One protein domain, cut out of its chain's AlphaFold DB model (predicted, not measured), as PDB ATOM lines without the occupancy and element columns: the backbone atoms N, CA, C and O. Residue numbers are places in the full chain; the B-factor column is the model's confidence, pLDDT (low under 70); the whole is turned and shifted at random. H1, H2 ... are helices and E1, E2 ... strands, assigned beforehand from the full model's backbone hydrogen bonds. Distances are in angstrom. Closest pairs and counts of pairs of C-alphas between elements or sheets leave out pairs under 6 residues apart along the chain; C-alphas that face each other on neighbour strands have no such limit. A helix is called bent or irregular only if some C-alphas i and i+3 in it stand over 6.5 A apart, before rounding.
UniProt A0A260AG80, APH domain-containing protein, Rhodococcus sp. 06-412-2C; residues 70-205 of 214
ATOM      1  N   ILE A  70     -31.821 -46.053 -35.184       94.75
ATOM      2  CA  ILE A  70     -32.932 -45.873 -36.117       94.75
ATOM      3  C   ILE A  70     -32.530 -44.782 -37.108       94.75
ATOM      4  O   ILE A  70     -32.408 -43.619 -36.730       94.75
ATOM      5  N   CYS A  71     -32.313 -45.173 -38.356       95.50
ATOM      6  CA  CYS A  71     -32.024 -44.267 -39.458       95.50
ATOM      7  C   CYS A  71     -33.326 -43.691 -40.015       95.50
ATOM      8  O   CYS A  71     -34.347 -44.385 -40.077       95.50
ATOM      9  N   HIS A  72     -33.284 -42.441 -40.468       95.69
ATOM     10  CA  HIS A  72     -34.386 -41.826 -41.201       95.69
ATOM     11  C   HIS A  72     -34.488 -42.364 -42.634       95.69
ATOM     12  O   HIS A  72     -35.580 -42.408 -43.192       95.69
ATOM     13  N   TRP A  73     -33.358 -42.735 -43.245       92.56
ATOM     14  CA  TRP A  73     -33.211 -43.222 -44.627       92.56
ATOM     15  C   TRP A  73     -33.507 -42.212 -45.743       92.56
ATOM     16  O   TRP A  73     -33.155 -42.473 -46.900       92.56
ATOM     17  N   ASP A  74     -34.075 -41.057 -45.395       93.31
ATOM     18  CA  ASP A  74     -34.352 -39.943 -46.303       93.31
ATOM     19  C   ASP A  74     -34.124 -38.562 -45.652       93.31
ATOM     20  O   ASP A  74     -34.910 -37.625 -45.809       93.31
ATOM     21  N   ALA A  75     -33.039 -38.421 -44.885       93.62
ATOM     22  CA  ALA A  75     -32.656 -37.159 -44.250       93.62
ATOM     23  C   ALA A  75     -32.114 -36.141 -45.280       93.62
ATOM     24  O   ALA A  75     -30.912 -35.896 -45.389       93.62
ATOM     25  N   ALA A  76     -33.014 -35.540 -46.057       91.62
ATOM     26  CA  ALA A  76     -32.720 -34.592 -47.130       91.62
ATOM     27  C   ALA A  76     -33.338 -33.205 -46.867       91.62
ATOM     28  O   ALA A  76     -34.324 -33.123 -46.141       91.62
ATOM     29  N   PRO A  77     -32.849 -32.112 -47.495       91.19
ATOM     30  CA  PRO A  77     -33.315 -30.748 -47.215       91.19
ATOM     31  C   PRO A  77     -34.834 -30.535 -47.259       91.19
ATOM     32  O   PRO A  77     -35.347 -29.725 -46.499       91.19
ATOM     33  N   TYR A  78     -35.560 -31.268 -48.111       90.88
ATOM     34  CA  TYR A  78     -37.021 -31.163 -48.209       90.88
ATOM     35  C   TYR A  78     -37.779 -31.744 -47.001       90.88
ATOM     36  O   TYR A  78     -38.942 -31.403 -46.811       90.88
ATOM     37  N   ASN A  79     -37.128 -32.579 -46.184       95.62
ATOM     38  CA  ASN A  79     -37.682 -33.166 -44.960       95.62
ATOM     39  C   ASN A  79     -37.291 -32.372 -43.703       95.62
ATOM     40  O   ASN A  79     -37.721 -32.707 -42.603       95.62
ATOM     41  N   PHE A  80     -36.504 -31.301 -43.841       95.56
ATOM     42  CA  PHE A  80     -36.170 -30.412 -42.732       95.56
ATOM     43  C   PHE A  80     -37.062 -29.171 -42.736       95.56
ATOM     44  O   PHE A  80     -37.254 -28.510 -43.758       95.56
ATOM     45  N   VAL A  81     -37.570 -28.826 -41.556       96.38
ATOM     46  CA  VAL A  81     -38.290 -27.576 -41.312       96.38
ATOM     47  C   VAL A  81     -37.297 -26.559 -40.766       96.38
ATOM     48  O   VAL A  81     -36.647 -26.807 -39.749       96.38
ATOM     49  N   PHE A  82     -37.191 -25.414 -41.439       93.81
ATOM     50  CA  PHE A  82     -36.268 -24.346 -41.069       93.81
ATOM     51  C   PHE A  82     -37.007 -23.113 -40.552       93.81
ATOM     52  O   PHE A  82     -37.974 -22.656 -41.161       93.81
ATOM     53  N   GLU A  83     -36.489 -22.535 -39.472       95.31
ATOM     54  CA  GLU A  83     -36.782 -21.169 -39.048       95.31
ATOM     55  C   GLU A  83     -35.532 -20.317 -39.308       95.31
ATOM     56  O   GLU A  83     -34.511 -20.421 -38.625       95.31
ATOM     57  N   GLY A  84     -35.566 -19.518 -40.378       92.94
ATOM     58  CA  GLY A  84     -34.368 -18.841 -40.875       92.94
ATOM     59  C   GLY A  84     -33.296 -19.850 -41.303       92.94
ATOM     60  O   GLY A  84     -33.527 -20.653 -42.202       92.94
ATOM     61  N   SER A  85     -32.120 -19.802 -40.670       88.56
ATOM     62  CA  SER A  85     -31.020 -20.749 -40.909       88.56
ATOM     63  C   SER A  85     -30.983 -21.921 -39.922       88.56
ATOM     64  O   SER A  85     -30.082 -22.754 -40.015       88.56
ATOM     65  N   ALA A  86     -31.903 -21.977 -38.955       92.75
ATOM     66  CA  ALA A  86     -31.944 -23.023 -37.940       92.75
ATOM     67  C   ALA A  86     -32.905 -24.142 -38.360       92.75
ATOM     68  O   ALA A  86     -34.065 -23.882 -38.678       92.75
ATOM     69  N   ALA A  87     -32.432 -25.389 -38.349       93.50
ATOM     70  CA  ALA A  87     -33.302 -26.553 -38.487       93.50
ATOM     71  C   ALA A  87     -34.061 -26.768 -37.169       93.50
ATOM     72  O   ALA A  87     -33.441 -27.041 -36.142       93.50
ATOM     73  N   VAL A  88     -35.388 -26.632 -37.197       97.38
ATOM     74  CA  VAL A  88     -36.265 -26.735 -36.011       97.38
ATOM     75  C   VAL A  88     -37.092 -28.020 -35.992       97.38
ATOM     76  O   VAL A  88     -37.723 -28.339 -34.987       97.38
ATOM     77  N   GLY A  89     -37.089 -28.775 -37.089       96.38
ATOM     78  CA  GLY A  89     -37.789 -30.047 -37.169       96.38
ATOM     79  C   GLY A  89     -37.308 -30.918 -38.318       96.38
ATOM     80  O   GLY A  89     -36.771 -30.429 -39.311       96.38
ATOM     81  N   LEU A  90     -37.548 -32.215 -38.162       96.81
ATOM     82  CA  LEU A  90     -37.397 -33.251 -39.176       96.81
ATOM     83  C   LEU A  90     -38.759 -33.935 -39.319       96.81
ATOM     84  O   LEU A  90     -39.436 -34.163 -38.314       96.81
ATOM     85  N   ILE A  91     -39.188 -34.191 -40.548       97.25
ATOM     86  CA  ILE A  91     -40.487 -34.793 -40.875       97.25
ATOM     87  C   ILE A  91     -40.304 -35.983 -41.820       97.25
ATOM     88  O   ILE A  91     -39.233 -36.153 -42.381       97.25
ATOM     89  N   ASP A  92     -41.383 -36.739 -42.040       94.88
ATOM     90  CA  ASP A  92     -41.442 -37.870 -42.983       94.88
ATOM     91  C   ASP A  92     -40.637 -39.118 -42.558       94.88
ATOM     92  O   ASP A  92     -39.772 -39.631 -43.262       94.88
ATOM     93  N   PHE A  93     -40.969 -39.651 -41.376       95.19
ATOM     94  CA  PHE A  93     -40.363 -40.865 -40.805       95.19
ATOM     95  C   PHE A  93     -40.974 -42.178 -41.334       95.19
ATOM     96  O   PHE A  93     -40.796 -43.234 -40.720       95.19
ATOM     97  N   ASP A  94     -41.714 -42.157 -42.446       90.62
ATOM     98  CA  ASP A  94     -42.424 -43.346 -42.938       90.62
ATOM     99  C   ASP A  94     -41.458 -44.493 -43.297       90.62
ATOM    100  O   ASP A  94     -41.776 -45.670 -43.059       90.62
ATOM    101  N   GLU A  95     -40.262 -44.141 -43.788       87.50
ATOM    102  CA  GLU A  95     -39.162 -45.059 -44.123       87.50
ATOM    103  C   GLU A  95     -38.216 -45.357 -42.950       87.50
ATOM    104  O   GLU A  95     -37.328 -46.197 -43.095       87.50
ATOM    105  N   ALA A  96     -38.400 -44.720 -41.789       93.38
ATOM    106  CA  ALA A  96     -37.467 -44.852 -40.681       93.38
ATOM    107  C   ALA A  96     -37.387 -46.296 -40.161       93.38
ATOM    108  O   ALA A  96     -38.402 -46.988 -39.985       93.38
ATOM    109  N   GLY A  97     -36.168 -46.747 -39.877       92.38
ATOM    110  CA  GLY A  97     -35.928 -48.108 -39.420       92.38
ATOM    111  C   GLY A  97     -34.478 -48.386 -39.029       92.38
ATOM    112  O   GLY A  97     -33.618 -47.525 -39.200       92.38
ATOM    113  N   PRO A  98     -34.199 -49.576 -38.474       94.62
ATOM    114  CA  PRO A  98     -32.875 -49.918 -37.964       94.62
ATOM    115  C   PRO A  98     -31.801 -49.905 -39.065       94.62
ATOM    116  O   PRO A  98     -32.018 -50.454 -40.144       94.62
ATOM    117  N   GLY A  99     -30.636 -49.320 -38.783       91.50
ATOM    118  CA  GLY A  99     -29.505 -49.261 -39.713       91.50
ATOM    119  C   GLY A  99     -28.193 -48.864 -39.035       91.50
ATOM    120  O   GLY A  99     -28.135 -48.674 -37.816       91.50
ATOM    121  N   ARG A 100     -27.114 -48.751 -39.819       92.81
ATOM    122  CA  ARG A 100     -25.841 -48.219 -39.316       92.81
ATOM    123  C   ARG A 100     -25.895 -46.703 -39.338       92.81
ATOM    124  O   ARG A 100     -26.402 -46.110 -40.290       92.81
ATOM    125  N   ARG A 101     -25.280 -46.060 -38.346       94.06
ATOM    126  CA  ARG A 101     -25.236 -44.594 -38.272       94.06
ATOM    127  C   ARG A 101     -24.630 -43.967 -39.532       94.06
ATOM    128  O   ARG A 101     -25.104 -42.930 -39.991       94.06
ATOM    129  N   ILE A 102     -23.601 -44.605 -40.096       95.12
ATOM    130  CA  ILE A 102     -22.929 -44.108 -41.299       95.12
ATOM    131  C   ILE A 102     -23.836 -44.127 -42.535       95.12
ATOM    132  O   ILE A 102     -23.670 -43.268 -43.390       95.12
ATOM    133  N   ASP A 103     -24.817 -45.029 -42.624       94.12
ATOM    134  CA  ASP A 103     -25.690 -45.119 -43.801       94.12
ATOM    135  C   ASP A 103     -26.608 -43.889 -43.904       94.12
ATOM    136  O   ASP A 103     -26.763 -43.302 -44.980       94.12
ATOM    137  N   ASP A 104     -27.165 -43.450 -42.772       95.06
ATOM    138  CA  ASP A 104     -28.011 -42.254 -42.710       95.06
ATOM    139  C   ASP A 104     -27.176 -40.977 -42.865       95.06
ATOM    140  O   ASP A 104     -27.538 -40.071 -43.618       95.06
ATOM    141  N   LEU A 105     -26.001 -40.933 -42.220       95.81
ATOM    142  CA  LEU A 105     -25.069 -39.812 -42.339       95.81
ATOM    143  C   LEU A 105     -24.528 -39.667 -43.768       95.81
ATOM    144  O   LEU A 105     -24.338 -38.548 -44.241       95.81
ATOM    145  N   ALA A 106     -24.313 -40.777 -44.475       96.12
ATOM    146  CA  ALA A 106     -23.849 -40.778 -45.853       96.12
ATOM    147  C   ALA A 106     -24.884 -40.175 -46.800       96.12
ATOM    148  O   ALA A 106     -24.556 -39.309 -47.615       96.12
ATOM    149  N   TYR A 107     -26.145 -40.586 -46.664       95.38
ATOM    150  CA  TYR A 107     -27.224 -40.015 -47.457       95.38
ATOM    151  C   TYR A 107     -27.472 -38.542 -47.102       95.38
ATOM    152  O   TYR A 107     -27.609 -37.707 -47.998       95.38
ATOM    153  N   PHE A 108     -27.427 -38.191 -45.814       96.25
ATOM    154  CA  PHE A 108     -27.481 -36.800 -45.370       96.25
ATOM    155  C   PHE A 108     -26.362 -35.962 -46.006       96.25
ATOM    156  O   PHE A 108     -26.634 -34.921 -46.605       96.25
ATOM    157  N   ALA A 109     -25.110 -36.427 -45.953       96.62
ATOM    158  CA  ALA A 109     -23.961 -35.742 -46.542       96.62
ATOM    159  C   ALA A 109     -24.092 -35.584 -48.062       96.62
ATOM    160  O   ALA A 109     -23.853 -34.497 -48.585       96.62
ATOM    161  N   TYR A 110     -24.549 -36.623 -48.765       96.12
ATOM    162  CA  TYR A 110     -24.839 -36.559 -50.197       96.12
ATOM    163  C   TYR A 110     -25.796 -35.404 -50.544       96.12
ATOM    164  O   TYR A 110     -25.553 -34.671 -51.506       96.12
ATOM    165  N   ARG A 111     -26.835 -35.188 -49.726       94.00
ATOM    166  CA  ARG A 111     -27.856 -34.154 -49.958       94.00
ATOM    167  C   ARG A 111     -27.476 -32.768 -49.430       94.00
ATOM    168  O   ARG A 111     -27.871 -31.777 -50.039       94.00
ATOM    169  N   PHE A 112     -26.740 -32.679 -48.320       94.12
ATOM    170  CA  PHE A 112     -26.388 -31.415 -47.659       94.12
ATOM    171  C   PHE A 112     -25.010 -30.864 -48.029       94.12
ATOM    172  O   PHE A 112     -24.773 -29.682 -47.781       94.12
ATOM    173  N   ALA A 113     -24.114 -31.666 -48.603       94.94
ATOM    174  CA  ALA A 113     -22.801 -31.266 -49.107       94.94
ATOM    175  C   ALA A 113     -22.695 -31.587 -50.610       94.94
ATOM    176  O   ALA A 113     -21.761 -32.261 -51.028       94.94
ATOM    177  N   PRO A 114     -23.665 -31.107 -51.404       91.81
ATOM    178  CA  PRO A 114     -24.126 -31.662 -52.689       91.81
ATOM    179  C   PRO A 114     -23.082 -32.507 -53.436       91.81
ATOM    180  O   PRO A 114     -22.316 -32.010 -54.269       91.81
ATOM    181  N   LEU A 115     -23.043 -33.808 -53.130       92.94
ATOM    182  CA  LEU A 115     -22.119 -34.770 -53.743       92.94
ATOM    183  C   LEU A 115     -22.729 -35.316 -55.036       92.94
ATOM    184  O   LEU A 115     -22.930 -36.515 -55.195       92.94
ATOM    185  N   CYS A 116     -23.081 -34.402 -55.931       91.31
ATOM    186  CA  CYS A 116     -23.844 -34.687 -57.131       91.31
ATOM    187  C   CYS A 116     -23.268 -33.980 -58.365       91.31
ATOM    188  O   CYS A 116     -22.423 -33.076 -58.273       91.31
ATOM    189  N   SER A 117     -23.752 -34.430 -59.520       89.00
ATOM    190  CA  SER A 117     -23.529 -33.845 -60.841       89.00
ATOM    191  C   SER A 117     -23.925 -32.366 -60.901       89.00
ATOM    192  O   SER A 117     -24.700 -31.880 -60.078       89.00
ATOM    193  N   ALA A 118     -23.386 -31.628 -61.876       84.44
ATOM    194  CA  ALA A 118     -23.636 -30.192 -62.011       84.44
ATOM    195  C   ALA A 118     -25.126 -29.873 -62.226       84.44
ATOM    196  O   ALA A 118     -25.627 -28.891 -61.685       84.44
ATOM    197  N   GLU A 119     -25.838 -30.729 -62.958       80.12
ATOM    198  CA  GLU A 119     -27.269 -30.592 -63.219       80.12
ATOM    199  C   GLU A 119     -28.091 -30.765 -61.934       80.12
ATOM    200  O   GLU A 119     -28.895 -29.902 -61.583       80.12
ATOM    201  N   ASN A 120     -27.841 -31.839 -61.176       81.62
ATOM    202  CA  ASN A 120     -28.538 -32.067 -59.907       81.62
ATOM    203  C   ASN A 120     -28.150 -31.017 -58.847       81.62
ATOM    204  O   ASN A 120     -28.943 -30.667 -57.976       81.62
ATOM    205  N   PHE A 121     -26.937 -30.471 -58.930       84.81
ATOM    206  CA  PHE A 121     -26.497 -29.377 -58.073       84.81
ATOM    207  C   PHE A 121     -27.359 -28.123 -58.285       84.81
ATOM    208  O   PHE A 121     -27.879 -27.574 -57.311       84.81
ATOM    209  N   SER A 122     -27.562 -27.697 -59.540       79.56
ATOM    210  CA  SER A 122     -28.416 -26.545 -59.853       79.56
ATOM    211  C   SER A 122     -29.893 -26.808 -59.566       79.56
ATOM    212  O   SER A 122     -30.549 -25.965 -58.953       79.56
ATOM    213  N   ASP A 123     -30.408 -27.982 -59.938       81.69
ATOM    214  CA  ASP A 123     -31.814 -28.353 -59.718       81.69
ATOM    215  C   ASP A 123     -32.138 -28.481 -58.222       81.69
ATOM    216  O   ASP A 123     -33.233 -28.147 -57.771       81.69
ATOM    217  N   GLY A 124     -31.151 -28.889 -57.419       79.00
ATOM    218  CA  GLY A 124     -31.224 -28.913 -55.961       79.00
ATOM    219  C   GLY A 124     -31.251 -27.530 -55.300       79.00
ATOM    220  O   GLY A 124     -31.374 -27.455 -54.077       79.00
ATOM    221  N   GLY A 125     -31.143 -26.445 -56.075       84.69
ATOM    222  CA  GLY A 125     -31.180 -25.069 -55.580       84.69
ATOM    223  C   GLY A 125     -29.877 -24.602 -54.928       84.69
ATOM    224  O   GLY A 125     -29.891 -23.622 -54.180       84.69
ATOM    225  N   TRP A 126     -28.756 -25.286 -55.178       88.06
ATOM    226  CA  TRP A 126     -27.456 -24.861 -54.667       88.06
ATOM    227  C   TRP A 126     -26.885 -23.713 -55.494       88.06
ATOM    228  O   TRP A 126     -26.890 -23.732 -56.724       88.06
ATOM    229  N   SER A 127     -26.348 -22.713 -54.797       88.31
ATOM    230  CA  SER A 127     -25.608 -21.631 -55.439       88.31
ATOM    231  C   SER A 127     -24.251 -22.129 -55.944       88.31
ATOM    232  O   SER A 127     -23.626 -22.984 -55.316       88.31
ATOM    233  N   ALA A 128     -23.780 -21.586 -57.070       85.12
ATOM    234  CA  ALA A 128     -22.532 -22.004 -57.718       85.12
ATOM    235  C   ALA A 128     -21.277 -21.806 -56.841       85.12
ATOM    236  O   ALA A 128     -20.260 -22.455 -57.072       85.12
ATOM    237  N   ASP A 129     -21.351 -20.931 -55.840       88.12
ATOM    238  CA  ASP A 129     -20.302 -20.664 -54.852       88.12
ATOM    239  C   ASP A 129     -20.353 -21.597 -53.629       88.12
ATOM    240  O   ASP A 129     -19.503 -21.494 -52.743       88.12
ATOM    241  N   ALA A 130     -21.323 -22.516 -53.548       91.00
ATOM    242  CA  ALA A 130     -21.423 -23.427 -52.417       91.00
ATOM    243  C   ALA A 130     -20.235 -24.405 -52.388       91.00
ATOM    244  O   ALA A 130     -20.111 -25.311 -53.218       91.00
ATOM    245  N   ASP A 131     -19.381 -24.256 -51.372       93.50
ATOM    246  CA  ASP A 131     -18.248 -25.149 -51.137       93.50
ATOM    247  C   ASP A 131     -18.728 -26.482 -50.544       93.50
ATOM    248  O   ASP A 131     -18.916 -26.641 -49.333       93.50
ATOM    249  N   ARG A 132     -18.931 -27.470 -51.418       94.06
ATOM    250  CA  ARG A 132     -19.335 -28.824 -51.017       94.06
ATOM    251  C   ARG A 132     -18.316 -29.500 -50.096       94.06
ATOM    252  O   ARG A 132     -18.714 -30.259 -49.218       94.06
ATOM    253  N   TRP A 133     -17.025 -29.206 -50.244       95.19
ATOM    254  CA  TRP A 133     -15.977 -29.829 -49.439       95.19
ATOM    255  C   TRP A 133     -15.952 -29.255 -48.027       95.19
ATOM    256  O   TRP A 133     -15.836 -30.014 -47.070       95.19
ATOM    257  N   ASP A 134     -16.121 -27.938 -47.874       94.62
ATOM    258  CA  ASP A 134     -16.270 -27.310 -46.555       94.62
ATOM    259  C   ASP A 134     -17.513 -27.823 -45.826       94.62
ATOM    260  O   ASP A 134     -17.450 -28.194 -44.654       94.62
ATOM    261  N   ARG A 135     -18.637 -27.939 -46.538       94.75
ATOM    262  CA  ARG A 135     -19.869 -28.497 -45.967       94.75
ATOM    263  C   ARG A 135     -19.673 -29.940 -45.514       94.75
ATOM    264  O   ARG A 135     -20.054 -30.275 -44.395       94.75
ATOM    265  N   LEU A 136     -19.030 -30.765 -46.340       96.06
ATOM    266  CA  LEU A 136     -18.718 -32.147 -45.994       96.06
ATOM    267  C   LEU A 136     -17.811 -32.229 -44.757       96.06
ATOM    268  O   LEU A 136     -18.109 -32.988 -43.836       96.06
ATOM    269  N   ARG A 137     -16.758 -31.399 -44.690       95.44
ATOM    270  CA  ARG A 137     -15.884 -31.298 -43.510       95.44
ATOM    271  C   ARG A 137     -16.686 -30.979 -42.253       95.44
ATOM    272  O   ARG A 137     -16.577 -31.706 -41.275       95.44
ATOM    273  N   ARG A 138     -17.535 -29.946 -42.284       94.50
ATOM    274  CA  ARG A 138     -18.345 -29.531 -41.122       94.50
ATOM    275  C   ARG A 138     -19.267 -30.635 -40.619       94.50
ATOM    276  O   ARG A 138     -19.366 -30.817 -39.410       94.50
ATOM    277  N   ILE A 139     -19.914 -31.368 -41.527       95.50
ATOM    278  CA  ILE A 139     -20.790 -32.492 -41.163       95.50
ATOM    279  C   ILE A 139     -20.005 -33.513 -40.335       95.50
ATOM    280  O   ILE A 139     -20.424 -33.845 -39.230       95.50
ATOM    281  N   PHE A 140     -18.838 -33.944 -40.819       95.44
ATOM    282  CA  PHE A 140     -18.026 -34.959 -40.142       95.44
ATOM    283  C   PHE A 140     -17.184 -34.425 -38.974       95.44
ATOM    284  O   PHE A 140     -16.770 -35.202 -38.123       95.44
ATOM    285  N   THR A 141     -16.979 -33.109 -38.867       94.75
ATOM    286  CA  THR A 141     -16.445 -32.482 -37.648       94.75
ATOM    287  C   THR A 141     -17.455 -32.563 -36.502       94.75
ATOM    288  O   THR A 141     -17.065 -32.819 -35.369       94.75
ATOM    289  N   ILE A 142     -18.746 -32.347 -36.783       93.38
ATOM    290  CA  ILE A 142     -19.812 -32.386 -35.766       93.38
ATOM    291  C   ILE A 142     -20.227 -33.833 -35.465       93.38
ATOM    292  O   ILE A 142     -20.436 -34.188 -34.308       93.38
ATOM    293  N   TYR A 143     -20.316 -34.672 -36.498       92.81
ATOM    294  CA  TYR A 143     -20.700 -36.080 -36.409       92.81
ATOM    295  C   TYR A 143     -19.581 -36.987 -36.945       92.81
ATOM    296  O   TYR A 143     -19.692 -37.509 -38.058       92.81
ATOM    297  N   PRO A 144     -18.490 -37.189 -36.183       92.81
ATOM    298  CA  PRO A 144     -17.415 -38.081 -36.599       92.81
ATOM    299  C   PRO A 144     -17.880 -39.543 -36.604       92.81
ATOM    300  O   PRO A 144     -18.573 -40.008 -35.694       92.81
ATOM    301  N   ASP A 145     -17.445 -40.297 -37.611       92.44
ATOM    302  CA  ASP A 145     -17.665 -41.741 -37.705       92.44
ATOM    303  C   ASP A 145     -16.374 -42.436 -38.183       92.44
ATOM    304  O   ASP A 145     -15.712 -41.932 -39.095       92.44
ATOM    305  N   PRO A 146     -15.976 -43.577 -37.590       91.56
ATOM    306  CA  PRO A 146     -14.769 -44.295 -38.008       91.56
ATOM    307  C   PRO A 146     -14.835 -44.812 -39.452       91.56
ATOM    308  O   PRO A 146     -13.793 -44.970 -40.081       91.56
ATOM    309  N   ARG A 147     -16.037 -45.029 -39.999       93.31
ATOM    310  CA  ARG A 147     -16.258 -45.525 -41.370       93.31
ATOM    311  C   ARG A 147     -16.366 -44.404 -42.390       93.31
ATOM    312  O   ARG A 147     -16.719 -44.629 -43.538       93.31
ATOM    313  N   ALA A 148     -16.083 -43.166 -42.004       93.25
ATOM    314  CA  ALA A 148     -16.315 -42.026 -42.875       93.25
ATOM    315  C   ALA A 148     -15.433 -42.041 -44.150       93.25
ATOM    316  O   ALA A 148     -15.804 -41.455 -45.164       93.25
ATOM    317  N   ALA A 149     -14.318 -42.781 -44.150       93.94
ATOM    318  CA  ALA A 149     -13.534 -43.052 -45.361       93.94
ATOM    319  C   ALA A 149     -14.273 -43.934 -46.394       93.94
ATOM    320  O   ALA A 149     -13.970 -43.859 -47.580       93.94
ATOM    321  N   GLU A 150     -15.264 -44.721 -45.971       94.88
ATOM    322  CA  GLU A 150     -16.104 -45.576 -46.827       94.88
ATOM    323  C   GLU A 150     -17.273 -44.800 -47.457       94.88
ATOM    324  O   GLU A 150     -18.041 -45.345 -48.249       94.88
ATOM    325  N   LEU A 151     -17.416 -43.508 -47.129       95.75
ATOM    326  CA  LEU A 151     -18.523 -42.665 -47.572       95.75
ATOM    327  C   LEU A 151     -18.807 -42.755 -49.085       95.75
ATOM    328  O   LEU A 151     -19.979 -42.914 -49.435       95.75
ATOM    329  N   PRO A 152     -17.811 -42.688 -49.999       97.12
ATOM    330  CA  PRO A 152     -18.097 -42.798 -51.427       97.12
ATOM    331  C   PRO A 152     -18.780 -44.117 -51.809       97.12
ATOM    332  O   PRO A 152     -19.734 -44.108 -52.588       97.12
ATOM    333  N   ASP A 153     -18.329 -45.238 -51.243       96.50
ATOM    334  CA  ASP A 153     -18.868 -46.567 -51.541       96.50
ATOM    335  C   ASP A 153     -20.290 -46.724 -51.012       96.50
ATOM    336  O   ASP A 153     -21.172 -47.194 -51.733       96.50
ATOM    337  N   ILE A 154     -20.536 -46.245 -49.792       95.50
ATOM    338  CA  ILE A 154     -21.859 -46.278 -49.162       95.50
ATOM    339  C   ILE A 154     -22.866 -45.473 -49.993       95.50
ATOM    340  O   ILE A 154     -23.956 -45.966 -50.295       95.50
ATOM    341  N   VAL A 155     -22.506 -44.257 -50.425       95.81
ATOM    342  CA  VAL A 155     -23.406 -43.434 -51.248       95.81
ATOM    343  C   VAL A 155     -23.630 -44.079 -52.619       95.81
ATOM    344  O   VAL A 155     -24.771 -44.158 -53.069       95.81
ATOM    345  N   ILE A 156     -22.590 -44.599 -53.276       95.62
ATOM    346  CA  ILE A 156     -22.735 -45.261 -54.583       95.62
ATOM    347  C   ILE A 156     -23.647 -46.487 -54.491       95.62
ATOM    348  O   ILE A 156     -24.526 -46.650 -55.346       95.62
ATOM    349  N   ALA A 157     -23.483 -47.318 -53.459       93.12
ATOM    350  CA  ALA A 157     -24.334 -48.478 -53.212       93.12
ATOM    351  C   ALA A 157     -25.788 -48.062 -52.941       93.12
ATOM    352  O   ALA A 157     -26.722 -48.641 -53.504       93.12
ATOM    353  N   ARG A 158     -25.993 -47.003 -52.148       91.94
ATOM    354  CA  ARG A 158     -27.324 -46.442 -51.873       91.94
ATOM    355  C   ARG A 158     -28.009 -45.960 -53.150       91.94
ATOM    356  O   ARG A 158     -29.164 -46.313 -53.386       91.94
ATOM    357  N   LEU A 159     -27.306 -45.204 -53.993       92.31
ATOM    358  CA  LEU A 159     -27.836 -44.712 -55.266       92.31
ATOM    359  C   LEU A 159     -28.146 -45.858 -56.241       92.31
ATOM    360  O   LEU A 159     -29.169 -45.809 -56.924       92.31
ATOM    361  N   ALA A 160     -27.335 -46.922 -56.254       90.94
ATOM    362  CA  ALA A 160     -27.620 -48.129 -57.032       90.94
ATOM    363  C   ALA A 160     -28.916 -48.805 -56.562       90.94
ATOM    364  O   ALA A 160     -29.777 -49.136 -57.377       90.94
ATOM    365  N   ALA A 161     -29.093 -48.960 -55.248       87.12
ATOM    366  CA  ALA A 161     -30.306 -49.538 -54.677       87.12
ATOM    367  C   ALA A 161     -31.551 -48.692 -54.998       87.12
ATOM    368  O   ALA A 161     -32.590 -49.232 -55.377       87.12
ATOM    369  N   MET A 162     -31.445 -47.361 -54.904       86.19
ATOM    370  CA  MET A 162     -32.530 -46.445 -55.267       86.19
ATOM    371  C   MET A 162     -32.861 -46.515 -56.760       86.19
ATOM    372  O   MET A 162     -34.038 -46.543 -57.114       86.19
ATOM    373  N   LYS A 163     -31.851 -46.595 -57.632       85.56
ATOM    374  CA  LYS A 163     -32.035 -46.791 -59.074       85.56
ATOM    375  C   LYS A 163     -32.773 -48.096 -59.373       85.56
ATOM    376  O   LYS A 163     -33.802 -48.060 -60.041       85.56
ATOM    377  N   ASN A 164     -32.315 -49.215 -58.816       83.62
ATOM    378  CA  ASN A 164     -32.937 -50.526 -59.027       83.62
ATOM    379  C   ASN A 164     -34.394 -50.555 -58.532       83.62
ATOM    380  O   ASN A 164     -35.260 -51.151 -59.169       83.62
ATOM    381  N   ALA A 165     -34.689 -49.872 -57.420       75.81
ATOM    382  CA  ALA A 165     -36.052 -49.752 -56.905       75.81
ATOM    383  C   ALA A 165     -36.978 -48.945 -57.836       75.81
ATOM    384  O   ALA A 165     -38.180 -49.201 -57.868       75.81
ATOM    385  N   ILE A 166     -36.432 -47.987 -58.593       72.06
ATOM    386  CA  ILE A 166     -37.172 -47.180 -59.574       72.06
ATOM    387  C   ILE A 166     -37.327 -47.917 -60.908       72.06
ATOM    388  O   ILE A 166     -38.359 -47.805 -61.555       72.06
ATOM    389  N   GLU A 167     -36.362 -48.732 -61.322       61.12
ATOM    390  CA  GLU A 167     -36.510 -49.559 -62.531       61.12
ATOM    391  C   GLU A 167     -37.643 -50.604 -62.392       61.12
ATOM    392  O   GLU A 167     -38.191 -51.063 -63.393       61.12
ATOM    393  N   GLY A 168     -38.089 -50.886 -61.160       55.75
ATOM    394  CA  GLY A 168     -39.297 -51.659 -60.851       55.75
ATOM    395  C   GLY A 168     -40.636 -50.890 -60.877       55.75
ATOM    396  O   GLY A 168     -41.669 -51.519 -60.647       55.75
ATOM    397  N   GLY A 169     -40.672 -49.570 -61.145       50.47
ATOM    398  CA  GLY A 169     -41.912 -48.768 -61.164       50.47
ATOM    399  C   GLY A 169     -41.796 -47.331 -61.725       50.47
ATOM    400  O   GLY A 169     -40.802 -46.648 -61.542       50.47
ATOM    401  N   LEU A 170     -42.854 -46.859 -62.407       44.81
ATOM    402  CA  LEU A 170     -43.031 -45.579 -63.142       44.81
ATOM    403  C   LEU A 170     -42.232 -44.330 -62.656       44.81
ATOM    404  O   LEU A 170     -42.826 -43.427 -62.072       44.81
ATOM    405  N   ALA A 171     -40.930 -44.207 -62.967       48.31
ATOM    406  CA  ALA A 171     -40.196 -42.923 -63.009       48.31
ATOM    407  C   ALA A 171     -38.822 -43.034 -63.725       48.31
ATOM    408  O   ALA A 171     -37.771 -42.999 -63.090       48.31
ATOM    409  N   HIS A 172     -38.799 -43.138 -65.061       51.16
ATOM    410  CA  HIS A 172     -37.554 -43.274 -65.850       51.16
ATOM    411  C   HIS A 172     -36.544 -42.109 -65.688       51.16
ATOM    412  O   HIS A 172     -35.348 -42.311 -65.887       51.16
ATOM    413  N   GLU A 173     -36.979 -40.900 -65.310       54.88
ATOM    414  CA  GLU A 173     -36.093 -39.722 -65.237       54.88
ATOM    415  C   GLU A 173     -35.159 -39.724 -64.008       54.88
ATOM    416  O   GLU A 173     -34.037 -39.221 -64.083       54.88
ATOM    417  N   HIS A 174     -35.556 -40.355 -62.897       66.12
ATOM    418  CA  HIS A 174     -34.753 -40.370 -61.664       66.12
ATOM    419  C   HIS A 174     -33.564 -41.348 -61.726       66.12
ATOM    420  O   HIS A 174     -32.518 -41.089 -61.132       66.12
ATOM    421  N   GLY A 175     -33.670 -42.445 -62.487       71.12
ATOM    422  CA  GLY A 175     -32.579 -43.424 -62.619       71.12
ATOM    423  C   GLY A 175     -31.342 -42.869 -63.341       71.12
ATOM    424  O   GLY A 175     -30.201 -43.193 -62.990       71.12
ATOM    425  N   ALA A 176     -31.551 -41.982 -64.318       81.62
ATOM    426  CA  ALA A 176     -30.464 -41.307 -65.025       81.62
ATOM    427  C   ALA A 176     -29.723 -40.307 -64.121       81.62
ATOM    428  O   ALA A 176     -28.500 -40.202 -64.212       81.62
ATOM    429  N   LEU A 177     -30.438 -39.605 -63.234       84.69
ATOM    430  CA  LEU A 177     -29.836 -38.701 -62.247       84.69
ATOM    431  C   LEU A 177     -28.915 -39.461 -61.288       84.69
ATOM    432  O   LEU A 177     -27.738 -39.125 -61.192       84.69
ATOM    433  N   TYR A 178     -29.390 -40.561 -60.693       87.81
ATOM    434  CA  TYR A 178     -28.556 -41.375 -59.801       87.81
ATOM    435  C   TYR A 178     -27.312 -41.928 -60.488       87.81
ATOM    436  O   TYR A 178     -26.245 -41.945 -59.887       87.81
ATOM    437  N   THR A 179     -27.413 -42.302 -61.765       90.62
ATOM    438  CA  THR A 179     -26.246 -42.763 -62.530       90.62
ATOM    439  C   THR A 179     -25.191 -41.656 -62.670       90.62
ATOM    440  O   THR A 179     -24.000 -41.915 -62.509       90.62
ATOM    441  N   ARG A 180     -25.601 -40.408 -62.936       92.69
ATOM    442  CA  ARG A 180     -24.670 -39.268 -63.025       92.69
ATOM    443  C   ARG A 180     -24.035 -38.940 -61.680       92.69
ATOM    444  O   ARG A 180     -22.841 -38.664 -61.624       92.69
ATOM    445  N   ASP A 181     -24.814 -39.004 -60.610       94.31
ATOM    446  CA  ASP A 181     -24.310 -38.719 -59.270       94.31
ATOM    447  C   ASP A 181     -23.339 -39.803 -58.792       94.31
ATOM    448  O   ASP A 181     -22.294 -39.480 -58.234       94.31
ATOM    449  N   GLN A 182     -23.596 -41.075 -59.117       94.56
ATOM    450  CA  GLN A 182     -22.635 -42.160 -58.898       94.56
ATOM    451  C   GLN A 182     -21.307 -41.900 -59.615       94.56
ATOM    452  O   GLN A 182     -20.254 -42.033 -58.997       94.56
ATOM    453  N   LEU A 183     -21.344 -41.488 -60.888       95.56
ATOM    454  CA  LEU A 183     -20.136 -41.135 -61.642       95.56
ATOM    455  C   LEU A 183     -19.396 -39.951 -61.012       95.56
ATOM    456  O   LEU A 183     -18.173 -39.985 -60.906       95.56
ATOM    457  N   PHE A 184     -20.123 -38.923 -60.563       96.19
ATOM    458  CA  PHE A 184     -19.521 -37.785 -59.870       96.19
ATOM    459  C   PHE A 184     -18.787 -38.231 -58.601       96.19
ATOM    460  O   PHE A 184     -17.637 -37.845 -58.386       96.19
ATOM    461  N   ILE A 185     -19.437 -39.048 -57.768       96.62
ATOM    462  CA  ILE A 185     -18.855 -39.553 -56.521       96.62
ATOM    463  C   ILE A 185     -17.624 -40.406 -56.823       96.62
ATOM    464  O   ILE A 185     -16.589 -40.213 -56.192       96.62
ATOM    465  N   ASP A 186     -17.711 -41.291 -57.818       96.88
ATOM    466  CA  ASP A 186     -16.622 -42.179 -58.229       96.88
ATOM    467  C   ASP A 186     -15.382 -41.395 -58.693       96.88
ATOM    468  O   ASP A 186     -14.269 -41.631 -58.222       96.88
ATOM    469  N   GLN A 187     -15.584 -40.370 -59.524       97.31
ATOM    470  CA  GLN A 187     -14.516 -39.490 -60.006       97.31
ATOM    471  C   GLN A 187     -13.889 -38.632 -58.897       97.31
ATOM    472  O   GLN A 187     -12.738 -38.215 -59.016       97.31
ATOM    473  N   ASN A 188     -14.630 -38.362 -57.818       97.31
ATOM    474  CA  ASN A 188     -14.204 -37.486 -56.728       97.31
ATOM    475  C   ASN A 188     -13.907 -38.229 -55.416       97.31
ATOM    476  O   ASN A 188     -13.756 -37.578 -54.381       97.31
ATOM    477  N   ARG A 189     -13.779 -39.564 -55.435       97.00
ATOM    478  CA  ARG A 189     -13.538 -40.390 -54.232       97.00
ATOM    479  C   ARG A 189     -12.432 -39.841 -53.345       97.00
ATOM    480  O   ARG A 189     -12.643 -39.658 -52.151       97.00
ATOM    481  N   ASN A 190     -11.281 -39.526 -53.934       96.88
ATOM    482  CA  ASN A 190     -10.127 -39.031 -53.185       96.88
ATOM    483  C   ASN A 190     -10.429 -37.697 -52.489       96.88
ATOM    484  O   ASN A 190     -10.110 -37.547 -51.315       96.88
ATOM    485  N   ASN A 191     -11.117 -36.774 -53.168       96.44
ATOM    486  CA  ASN A 191     -11.504 -35.477 -52.602       96.44
ATOM    487  C   ASN A 191     -12.504 -35.645 -51.446       96.44
ATOM    488  O   ASN A 191     -12.397 -34.970 -50.422       96.44
ATOM    489  N   ILE A 192     -13.459 -36.572 -51.592       96.62
ATOM    490  CA  ILE A 192     -14.437 -36.911 -50.550       96.62
ATOM    491  C   ILE A 192     -13.713 -37.468 -49.320       96.62
ATOM    492  O   ILE A 192     -13.903 -36.965 -48.212       96.62
ATOM    493  N   VAL A 193     -12.848 -38.468 -49.511       95.56
ATOM    494  CA  VAL A 193     -12.088 -39.103 -48.424       95.56
ATOM    495  C   VAL A 193     -11.159 -38.103 -47.744       95.56
ATOM    496  O   VAL A 193     -11.083 -38.080 -46.517       95.56
ATOM    497  N   GLU A 194     -10.479 -37.249 -48.506       94.81
ATOM    498  CA  GLU A 194      -9.604 -36.213 -47.960       94.81
ATOM    499  C   GLU A 194     -10.385 -35.218 -47.095       94.81
ATOM    500  O   GLU A 194      -9.995 -34.957 -45.952       94.81
ATOM    501  N   ALA A 195     -11.511 -34.701 -47.596       94.00
ATOM    502  CA  ALA A 195     -12.356 -33.773 -46.854       94.00
ATOM    503  C   ALA A 195     -12.811 -34.393 -45.524       94.00
ATOM    504  O   ALA A 195     -12.588 -33.820 -44.456       94.00
ATOM    505  N   VAL A 196     -13.353 -35.603 -45.559       92.44
ATOM    506  CA  VAL A 196     -13.851 -36.289 -44.366       92.44
ATOM    507  C   VAL A 196     -12.729 -36.638 -43.379       92.44
ATOM    508  O   VAL A 196     -12.860 -36.413 -42.175       92.44
ATOM    509  N   CYS A 197     -11.578 -37.117 -43.857       87.56
ATOM    510  CA  CYS A 197     -10.434 -37.424 -42.993       87.56
ATOM    511  C   CYS A 197      -9.815 -36.165 -42.366       87.56
ATOM    512  O   CYS A 197      -9.340 -36.206 -41.228       87.56
ATOM    513  N   SER A 198      -9.808 -35.039 -43.087       85.12
ATOM    514  CA  SER A 198      -9.309 -33.763 -42.562       85.12
ATOM    515  C   SER A 198     -10.154 -33.253 -41.388       85.12
ATOM    516  O   SER A 198      -9.598 -32.731 -40.420       85.12
ATOM    517  N   ALA A 199     -11.468 -33.502 -41.412       76.50
ATOM    518  CA  ALA A 199     -12.373 -33.182 -40.312       76.50
ATOM    519  C   ALA A 199     -12.016 -33.953 -39.030       76.50
ATOM    520  O   ALA A 199     -11.916 -33.356 -37.958       76.50
ATOM    521  N   ASN A 200     -11.725 -35.252 -39.147       63.56
ATOM    522  CA  ASN A 200     -11.342 -36.094 -38.007       63.56
ATOM    523  C   ASN A 200     -10.015 -35.650 -37.362       63.56
ATOM    524  O   ASN A 200      -9.870 -35.694 -36.140       63.56
ATOM    525  N   LYS A 201      -9.053 -35.167 -38.164       61.50
ATOM    526  CA  LYS A 201      -7.786 -34.610 -37.654       61.50
ATOM    527  C   LYS A 201      -7.991 -33.295 -36.899       61.50
ATOM    528  O   LYS A 201      -7.322 -33.070 -35.894       61.50
ATOM    529  N   ALA A 202      -8.917 -32.449 -37.353       60.72
ATOM    530  CA  ALA A 202      -9.248 -31.199 -36.671       60.72
ATOM    531  C   ALA A 202      -9.899 -31.446 -35.296       60.72
ATOM    532  O   ALA A 202      -9.587 -30.740 -34.341       60.72
ATOM    533  N   VAL A 203     -10.735 -32.485 -35.171       56.34
ATOM    534  CA  VAL A 203     -11.354 -32.882 -33.891       56.34
ATOM    535  C   VAL A 203     -10.321 -33.450 -32.912       56.34
ATOM    536  O   VAL A 203     -10.341 -33.095 -31.737       56.34
ATOM    537  N   ALA A 204      -9.366 -34.265 -33.376       55.38
ATOM    538  CA  ALA A 204      -8.302 -34.809 -32.523       55.38
ATOM    539  C   ALA A 204      -7.370 -33.730 -31.922       55.38
ATOM    540  O   ALA A 204      -6.721 -33.976 -30.908       55.38
ATOM    541  N   GLY A 205      -7.314 -32.536 -32.523       46.53
ATOM    542  CA  GLY A 205      -6.595 -31.374 -31.992       46.53
ATOM    543  C   GLY A 205      -7.402 -30.500 -31.020       46.53
ATOM    544  O   GLY A 205      -6.832 -29.590 -30.420       46.53
TER     545      GLY A 205
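This is residues 70 to 205 of the 214 residues of the protein "APH domain-containing protein" of Rhodococcus sp. 06-412-2C (UniProt A0A260AG80). A long helical hairpin, H4 and H5, is crossed by H1 near the middle of the domain, while H3 and H6 pack on each other at the end of H4 where that helix begins. To one side of this helical body lies a small two-stranded hairpin, E1 and E2, apart from each helix. The printed part has 136 residues, mostly helix, with three named strands followed by six named helices: E1 E2 E3 H1 H2 H3 H4 H5 H6. The sheet E1 - E2 is antiparallel, and the whole is compact, with a radius of gyration of the C-alphas of 14.9 A and spans of 50 by 34 by 32 A.

E1, residues 80 to 83, and E2, residues 86 to 90, form an antiparallel hairpin at 145 degrees; N 81 and O 89 are 2.9 A apart and N 83 and O 86 2.9 A, within hydrogen-bond range. E3, residues 97 to 99, pairs with no named strand, but its residues 97 to 98 pair antiparallel with residues 70 to 71. H4, residues 148 to 167, is the hub, touching three helices; it is irregular, with C-alphas 149 and 152 7.6 A apart. H1, residues 101 to 112, touches H4 about perpendicular at 77 degrees, closest at the C-alphas of Ala 106 and Leu 151, 5.9 A. H5, residues 172 to 187, forms a helical hairpin with H4 at a shallow tilt of 19 degrees, closest at the C-alphas of Lys 163 and Gly 175, 4.9 A. H6, residues 189 to 204, touches residues 148 to 152 alone of H4, closest at the C-alphas of Ala 149 and Val 193, 5.2 A. H3, residues 132 to 142, touches H6 the same way at 36 degrees, only just steep, closest at the C-alphas of Thr 141 and Ala 199, 4.9 A. H1 touches H3 with residues 109 to 112 alone, closest at the C-alphas of Ala 109 and Leu 136, 6.4 A. H2, residues 118 to 123, is close to but not clearly touching H5: the closest C-alphas, of Asn 120 and Leu 177, are 7.2 A apart. Every O i to N i+4 pair is within hydrogen-bond range in H1, H2, H3 and H6, against 14 of 16 in H4 and 10 of 12 in H5.

E1 begins at C-alpha 80 (-36.170, -30.412, -42.732). H4 measures 29.2 A, H5 24.1 A and H6 23.0 A, the last ending at C-alpha 204 (-8.302, -34.809, -32.523).

The C-alphas of Leu 170 and Gly 205, the two farthest apart, are 50.0 A apart. The printed part has no cut and no long link. Mean pLDDT of the printed part is 88.1; residues 167 to 174 and 200 to 205 are under 70.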